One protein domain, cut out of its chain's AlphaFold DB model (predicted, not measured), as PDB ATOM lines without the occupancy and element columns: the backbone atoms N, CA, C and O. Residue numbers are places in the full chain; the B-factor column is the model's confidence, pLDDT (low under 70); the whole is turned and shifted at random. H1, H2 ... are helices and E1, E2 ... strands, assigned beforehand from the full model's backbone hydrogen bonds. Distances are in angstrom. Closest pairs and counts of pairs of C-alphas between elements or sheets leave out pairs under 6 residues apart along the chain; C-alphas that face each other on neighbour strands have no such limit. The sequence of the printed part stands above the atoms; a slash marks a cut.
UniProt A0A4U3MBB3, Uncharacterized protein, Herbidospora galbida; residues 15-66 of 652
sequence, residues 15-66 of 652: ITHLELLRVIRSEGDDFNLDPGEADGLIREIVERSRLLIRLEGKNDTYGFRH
ATOM      1  N   ILE A  15      21.910  82.409 -26.405       89.31
ATOM      2  CA  ILE A  15      23.179  82.507 -27.133       89.31
ATOM      3  C   ILE A  15      24.063  81.305 -26.798       89.31
ATOM      4  O   ILE A  15      24.146  80.887 -25.640       89.31
ATOM      5  N   THR A  16      24.717  80.713 -27.796       91.88
ATOM      6  CA  THR A  16      25.668  79.618 -27.552       91.88
ATOM      7  C   THR A  16      26.984  80.148 -26.983       91.88
ATOM      8  O   THR A  16      27.360  81.296 -27.225       91.88
ATOM      9  N   HIS A  17      27.738  79.304 -26.273       91.81
ATOM     10  CA  HIS A  17      29.065  79.662 -25.761       91.81
ATOM     11  C   HIS A  17      29.991  80.242 -26.840       91.81
ATOM     12  O   HIS A  17      30.645  81.260 -26.632       91.81
ATOM     13  N   LEU A  18      30.015  79.613 -28.019       90.50
ATOM     14  CA  LEU A  18      30.865  80.032 -29.134       90.50
ATOM     15  C   LEU A  18      30.449  81.390 -29.706       90.50
ATOM     16  O   LEU A  18      31.309  82.177 -30.098       90.50
ATOM     17  N   GLU A  19      29.149  81.668 -29.772       91.50
ATOM     18  CA  GLU A  19      28.645  82.973 -30.204       91.50
ATOM     19  C   GLU A  19      28.947  84.051 -29.170       91.50
ATOM     20  O   GLU A  19      29.418  85.121 -29.544       91.50
ATOM     21  N   LEU A  20      28.761  83.756 -27.881       91.00
ATOM     22  CA  LEU A  20      29.071  84.687 -26.801       91.00
ATOM     23  C   LEU A  20      30.566  85.023 -26.759       91.00
ATOM     24  O   LEU A  20      30.927  86.194 -26.680       91.00
ATOM     25  N   LEU A  21      31.436  84.019 -26.906       91.50
ATOM     26  CA  LEU A  21      32.879  84.217 -27.045       91.50
ATOM     27  C   LEU A  21      33.234  85.083 -28.250       91.50
ATOM     28  O   LEU A  21      34.118  85.931 -28.161       91.50
ATOM     29  N   ARG A  22      32.563  84.865 -29.385       90.94
ATOM     30  CA  ARG A  22      32.790  85.659 -30.594       90.94
ATOM     31  C   ARG A  22      32.421  87.122 -30.366       90.94
ATOM     32  O   ARG A  22      33.206  87.975 -30.756       90.94
ATOM     33  N   VAL A  23      31.282  87.387 -29.724       89.31
ATOM     34  CA  VAL A  23      30.832  88.748 -29.386       89.31
ATOM     35  C   VAL A  23      31.797  89.407 -28.401       89.31
ATOM     36  O   VAL A  23      32.264  90.509 -28.647       89.31
ATOM     37  N   ILE A  24      32.178  88.728 -27.315       89.56
ATOM     38  CA  ILE A  24      33.107  89.306 -26.329       89.56
ATOM     39  C   ILE A  24      34.465  89.612 -26.958       89.56
ATOM     40  O   ILE A  24      35.059  90.634 -26.641       89.56
ATOM     41  N   ARG A  25      34.961  88.760 -27.860       89.00
ATOM     42  CA  ARG A  25      36.223  89.018 -28.563       89.00
ATOM     43  C   ARG A  25      36.115  90.145 -29.581       89.00
ATOM     44  O   ARG A  25      37.079  90.880 -29.721       89.00
ATOM     45  N   SER A  26      34.990  90.276 -30.288       87.75
ATOM     46  CA  SER A  26      34.821  91.365 -31.257       87.75
ATOM     47  C   SER A  26      34.718  92.725 -30.580       87.75
ATOM     48  O   SER A  26      35.258  93.689 -31.100       87.75
ATOM     49  N   GLU A  27      34.063  92.788 -29.421       86.44
ATOM     50  CA  GLU A  27      33.944  94.023 -28.638       86.44
ATOM     51  C   GLU A  27      35.152  94.245 -27.708       86.44
ATOM     52  O   GLU A  27      35.394  95.355 -27.250       86.44
ATOM     53  N   GLY A  28      35.918  93.194 -27.397       83.88
ATOM     54  CA  GLY A  28      36.997  93.214 -26.404       83.88
ATOM     55  C   GLY A  28      38.150  94.155 -26.751       83.88
ATOM     56  O   GLY A  28      38.744  94.734 -25.840       83.88
ATOM     57  N   ASP A  29      38.409  94.373 -28.042       80.94
ATOM     58  CA  ASP A  29      39.428  95.317 -28.517       80.94
ATOM     59  C   ASP A  29      39.129  96.752 -28.042       80.94
ATOM     60  O   ASP A  29      40.039  97.470 -27.620       80.94
ATOM     61  N   ASP A  30      37.850  97.141 -27.990       81.62
ATOM     62  CA  ASP A  30      37.417  98.465 -27.526       81.62
ATOM     63  C   ASP A  30      37.553  98.634 -26.000       81.62
ATOM     64  O   ASP A  30      37.600  99.758 -25.490       81.62
ATOM     65  N   PHE A  31      37.668  97.526 -25.261       79.62
ATOM     66  CA  PHE A  31      37.818  97.499 -23.802       79.62
ATOM     67  C   PHE A  31      39.212  97.059 -23.334       79.62
ATOM     68  O   PHE A  31      39.413  96.870 -22.132       79.62
ATOM     69  N   ASN A  32      40.181  96.931 -24.252       85.19
ATOM     70  CA  ASN A  32      41.541  96.457 -23.970       85.19
ATOM     71  C   ASN A  32      41.557  95.092 -23.249       85.19
ATOM     72  O   ASN A  32      42.339  94.869 -22.322       85.19
ATOM     73  N   LEU A  33      40.644  94.207 -23.653       86.69
ATOM     74  CA  LEU A  33      40.472  92.859 -23.118       86.69
ATOM     75  C   LEU A  33      41.336  91.882 -23.923       86.69
ATOM     76  O   LEU A  33      41.208  91.811 -25.145       86.69
ATOM     77  N   ASP A  34      42.196  91.105 -23.257       88.94
ATOM     78  CA  ASP A  34      42.965  90.058 -23.938       88.94
ATOM     79  C   ASP A  34      41.986  88.990 -24.483       88.94
ATOM     80  O   ASP A  34      41.164  88.464 -23.722       88.94
ATOM     81  N   PRO A  35      42.045  88.615 -25.779       83.19
ATOM     82  CA  PRO A  35      41.207  87.555 -26.347       83.19
ATOM     83  C   PRO A  35      41.254  86.214 -25.590       83.19
ATOM     84  O   PRO A  35      40.315  85.409 -25.713       83.19
ATOM     85  N   GLY A  36      42.331  85.962 -24.832       88.00
ATOM     86  CA  GLY A  36      42.486  84.816 -23.931       88.00
ATOM     87  C   GLY A  36      41.655  84.891 -22.640       88.00
ATOM     88  O   GLY A  36      41.371  83.853 -22.043       88.00
ATOM     89  N   GLU A  37      41.205  86.078 -22.229       91.69
ATOM     90  CA  GLU A  37      40.448  86.311 -20.988       91.69
ATOM     91  C   GLU A  37      38.923  86.209 -21.163       91.69
ATOM     92  O   GLU A  37      38.188  86.160 -20.173       91.69
ATOM     93  N   ALA A  38      38.429  86.104 -22.402       91.06
ATOM     94  CA  ALA A  38      36.995  86.081 -22.713       91.06
ATOM     95  C   ALA A  38      36.216  84.977 -21.961       91.06
ATOM     96  O   ALA A  38      35.132  85.233 -21.439       91.06
ATOM     97  N   ASP A  39      36.785  83.773 -21.824       91.44
ATOM     98  CA  ASP A  39      36.186  82.677 -21.037       91.44
ATOM     99  C   ASP A  39      36.131  82.997 -19.531       91.44
ATOM    100  O   ASP A  39      35.203  82.605 -18.817       91.44
ATOM    101  N   GLY A  40      37.139  83.714 -19.023       92.38
ATOM    102  CA  GLY A  40      37.167  84.210 -17.648       92.38
ATOM    103  C   GLY A  40      36.023  85.185 -17.386       92.38
ATOM    104  O   GLY A  40      35.289  85.018 -16.412       92.38
ATOM    105  N   LEU A  41      35.817  86.127 -18.307       92.94
ATOM    106  CA  LEU A  41      34.749  87.118 -18.219       92.94
ATOM    107  C   LEU A  41      33.351  86.484 -18.288       92.94
ATOM    108  O   LEU A  41      32.476  86.861 -17.510       92.94
ATOM    109  N   ILE A  42      33.129  85.486 -19.155       92.88
ATOM    110  CA  ILE A  42      31.844  84.761 -19.210       92.88
ATOM    111  C   ILE A  42      31.534  84.114 -17.857       92.88
ATOM    112  O   ILE A  42      30.420  84.267 -17.347       92.88
ATOM    113  N   ARG A  43      32.510  83.426 -17.247       93.06
ATOM    114  CA  ARG A  43      32.333  82.851 -15.904       93.06
ATOM    115  C   ARG A  43      32.004  83.920 -14.877       93.06
ATOM    116  O   ARG A  43      31.083  83.722 -14.094       93.06
ATOM    117  N   GLU A  44      32.679  85.065 -14.907       93.50
ATOM    118  CA  GLU A  44      32.376  86.160 -13.987       93.50
ATOM    119  C   GLU A  44      30.941  86.691 -14.163       93.50
ATOM    120  O   GLU A  44      30.205  86.847 -13.183       93.50
ATOM    121  N   ILE A  45      30.498  86.914 -15.405       91.69
ATOM    122  CA  ILE A  45      29.140  87.387 -15.713       91.69
ATOM    123  C   ILE A  45      28.075  86.408 -15.193       91.69
ATOM    124  O   ILE A  45      27.029  86.845 -14.700       91.69
ATOM    125  N   VAL A  46      28.339  85.103 -15.280       92.94
ATOM    126  CA  VAL A  46      27.410  84.044 -14.865       92.94
ATOM    127  C   VAL A  46      27.440  83.810 -13.356       92.94
ATOM    128  O   VAL A  46      26.396  83.810 -12.705       92.94
ATOM    129  N   GLU A  47      28.622  83.620 -12.778       93.50
ATOM    130  CA  GLU A  47      28.779  83.177 -11.391       93.50
ATOM    131  C   GLU A  47      28.657  84.337 -10.398       93.50
ATOM    132  O   GLU A  47      27.983  84.209  -9.369       93.50
ATOM    133  N   ARG A  48      29.266  85.486 -10.720       92.38
ATOM    134  CA  ARG A  48      29.329  86.652  -9.832       92.38
ATOM    135  C   ARG A  48      28.193  87.631 -10.105       92.38
ATOM    136  O   ARG A  48      27.427  87.936  -9.194       92.38
ATOM    137  N   SER A  49      28.063  88.109 -11.341       87.00
ATOM    138  CA  SER A  49      27.066  89.140 -11.682       87.00
ATOM    139  C   SER A  49      25.661  88.565 -11.875       87.00
ATOM    140  O   SER A  49      24.673  89.279 -11.707       87.00
ATOM    141  N   ARG A  50      25.561  87.270 -12.217       90.62
ATOM    142  CA  ARG A  50      24.309  86.549 -12.513       90.62
ATOM    143  C   ARG A  50      23.413  87.275 -13.522       90.62
ATOM    144  O   ARG A  50      22.187  87.172 -13.448       90.62
ATOM    145  N   LEU A  51      24.023  88.033 -14.438       90.19
ATOM    146  CA  LEU A  51      23.305  88.712 -15.521       90.19
ATOM    147  C   LEU A  51      22.874  87.690 -16.569       90.19
ATOM    148  O   LEU A  51      21.737  87.723 -17.042       90.19
ATOM    149  N   LEU A  52      23.773  86.748 -16.855       92.00
ATOM    150  CA  LEU A  52      23.496  85.555 -17.632       92.00
ATOM    151  C   LEU A  52      23.373  84.348 -16.703       92.00
ATOM    152  O   LEU A  52      24.039  84.261 -15.673       92.00
ATOM    153  N   ILE A  53      22.529  83.406 -17.095       92.50
ATOM    154  CA  ILE A  53      22.460  82.067 -16.522       92.50
ATOM    155  C   ILE A  53      22.844  81.064 -17.602       92.50
ATOM    156  O   ILE A  53      22.481  81.227 -18.769       92.50
ATOM    157  N   ARG A  54      23.580  80.026 -17.210       92.06
ATOM    158  CA  ARG A  54      23.781  78.855 -18.062       92.06
ATOM    159  C   ARG A  54      22.485  78.050 -18.053       92.06
ATOM    160  O   ARG A  54      21.951  77.770 -16.981       92.06
ATOM    161  N   LEU A  55      21.971  77.718 -19.229       89.44
ATOM    162  CA  LEU A  55      20.770  76.903 -19.373       89.44
ATOM    163  C   LEU A  55      21.176  75.425 -19.368       89.44
ATOM    164  O   LEU A  55      22.162  75.039 -19.996       89.44
ATOM    165  N   GLU A  56      20.441  74.598 -18.628       78.75
ATOM    166  CA  GLU A  56      20.726  73.165 -18.544       78.75
ATOM    167  C   GLU A  56      20.391  72.482 -19.882       78.75
ATOM    168  O   GLU A  56      19.248  72.497 -20.336       78.75
ATOM    169  N   GLY A  57      21.395  71.900 -20.545       74.75
ATOM    170  CA  GLY A  57      21.238  71.261 -21.854       74.75
ATOM    171  C   GLY A  57      22.566  70.819 -22.479       74.75
ATOM    172  O   GLY A  57      23.637  71.062 -21.932       74.75
ATOM    173  N   LYS A  58      22.508  70.157 -23.644       60.47
ATOM    174  CA  LYS A  58      23.687  69.582 -24.331       60.47
ATOM    175  C   LYS A  58      24.631  70.609 -24.987       60.47
ATOM    176  O   LYS A  58      25.707  70.209 -25.418       60.47
ATOM    177  N   ASN A  59      24.247  71.886 -25.083       70.50
ATOM    178  CA  ASN A  59      24.857  72.838 -26.026       70.50
ATOM    179  C   ASN A  59      25.493  74.096 -25.400       70.50
ATOM    180  O   ASN A  59      25.680  75.067 -26.126       70.50
ATOM    181  N   ASP A  60      25.830  74.106 -24.103       85.81
ATOM    182  CA  ASP A  60      26.453  75.259 -23.419       85.81
ATOM    183  C   ASP A  60      25.851  76.604 -23.838       85.81
ATOM    184  O   ASP A  60      26.489  77.462 -24.453       85.81
ATOM    185  N   THR A  61      24.562  76.746 -23.553       91.69
ATOM    186  CA  THR A  61      23.780  77.922 -23.900       91.69
ATOM    187  C   THR A  61      23.592  78.847 -22.704       91.69
ATOM    188  O   THR A  61      23.538  78.417 -21.549       91.69
ATOM    189  N   TYR A  62      23.476  80.139 -22.994       92.69
ATOM    190  CA  TYR A  62      23.326  81.205 -22.011       92.69
ATOM    191  C   TYR A  62      22.089  82.039 -22.333       92.69
ATOM    192  O   TYR A  62      21.775  82.275 -23.500       92.69
ATOM    193  N   GLY A  63      21.404  82.512 -21.296       90.88
ATOM    194  CA  GLY A  63      20.284  83.446 -21.415       90.88
ATOM    195  C   GLY A  63      20.338  84.504 -20.321       90.88
ATOM    196  O   GLY A  63      20.962  84.295 -19.279       90.88
ATOM    197  N   PHE A  64      19.689  85.649 -20.535       90.75
ATOM    198  CA  PHE A  64      19.563  86.652 -19.479       90.75
ATOM    199  C   PHE A  64      18.695  86.127 -18.340       90.75
ATOM    200  O   PHE A  64      17.623  85.564 -18.562       90.75
ATOM    201  N   ARG A  65      19.120  86.380 -17.101       88.69
ATOM    202  CA  ARG A  65      18.344  86.004 -15.911       88.69
ATOM    203  C   ARG A  65      16.979  86.694 -15.861       88.69
ATOM    204  O   ARG A  65      16.018  86.139 -15.334       88.69
ATOM    205  N   HIS A  66      16.905  87.911 -16.394       89.25
ATOM    206  CA  HIS A  66      15.700  88.730 -16.419       89.25
ATOM    207  C   HIS A  66      15.452  89.237 -17.840       89.25
ATOM    208  O   HIS A  66      16.239  90.027 -18.358       89.25
TER     209      HIS A  66
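Overview. This is residues 15 to 66 of the 652 residues of an uncharacterized protein of Herbidospora galbida (UniProt A0A4U3MBB3). A small hairpin, E1 and E2, makes one end; helix H1 runs away from E2, and after a turn helix H2 comes back to E1. The 52 printed residues include H1, H2, E1, E2 in that order, class mixed, the two-stranded sheet antiparallel. The whole is compact, radius of gyration of the C-alphas 11.0 A, spanning 31 by 21 by 16 A.

Arrangement. E1, residues 52 to 55, and E2, residues 61 to 64, form an antiparallel hairpin; N 53 and O 63, 2.8 A apart, are within hydrogen-bond range. H2, residues 38 to 47, comes closest to E1 at C-alphas 46 and 52, 5.0 A. H1, residues 17 to 31, touches H2 with residues 21 to 25 alone, closest at C-alphas 24 and 38, 6.2 A, only just about perpendicular at 71 degrees. O i to N i+4 pairs are within hydrogen-bond range throughout H2, and 8 of 11 in H1.

Along the chain. H1, 20.0 A, begins at C-alpha 17 (29.065, 79.662, -25.761); H2 measures 14.3 A, E1 9.2 A. E2, 10.7 A, ends at C-alpha 64 (19.563, 86.652, -19.479).

Size, cuts and confidence. The farthest C-alphas, Asn 32 and Gly 57, are 32.4 A apart. The printed part has no cut; residue 58 is under pLDDT 70.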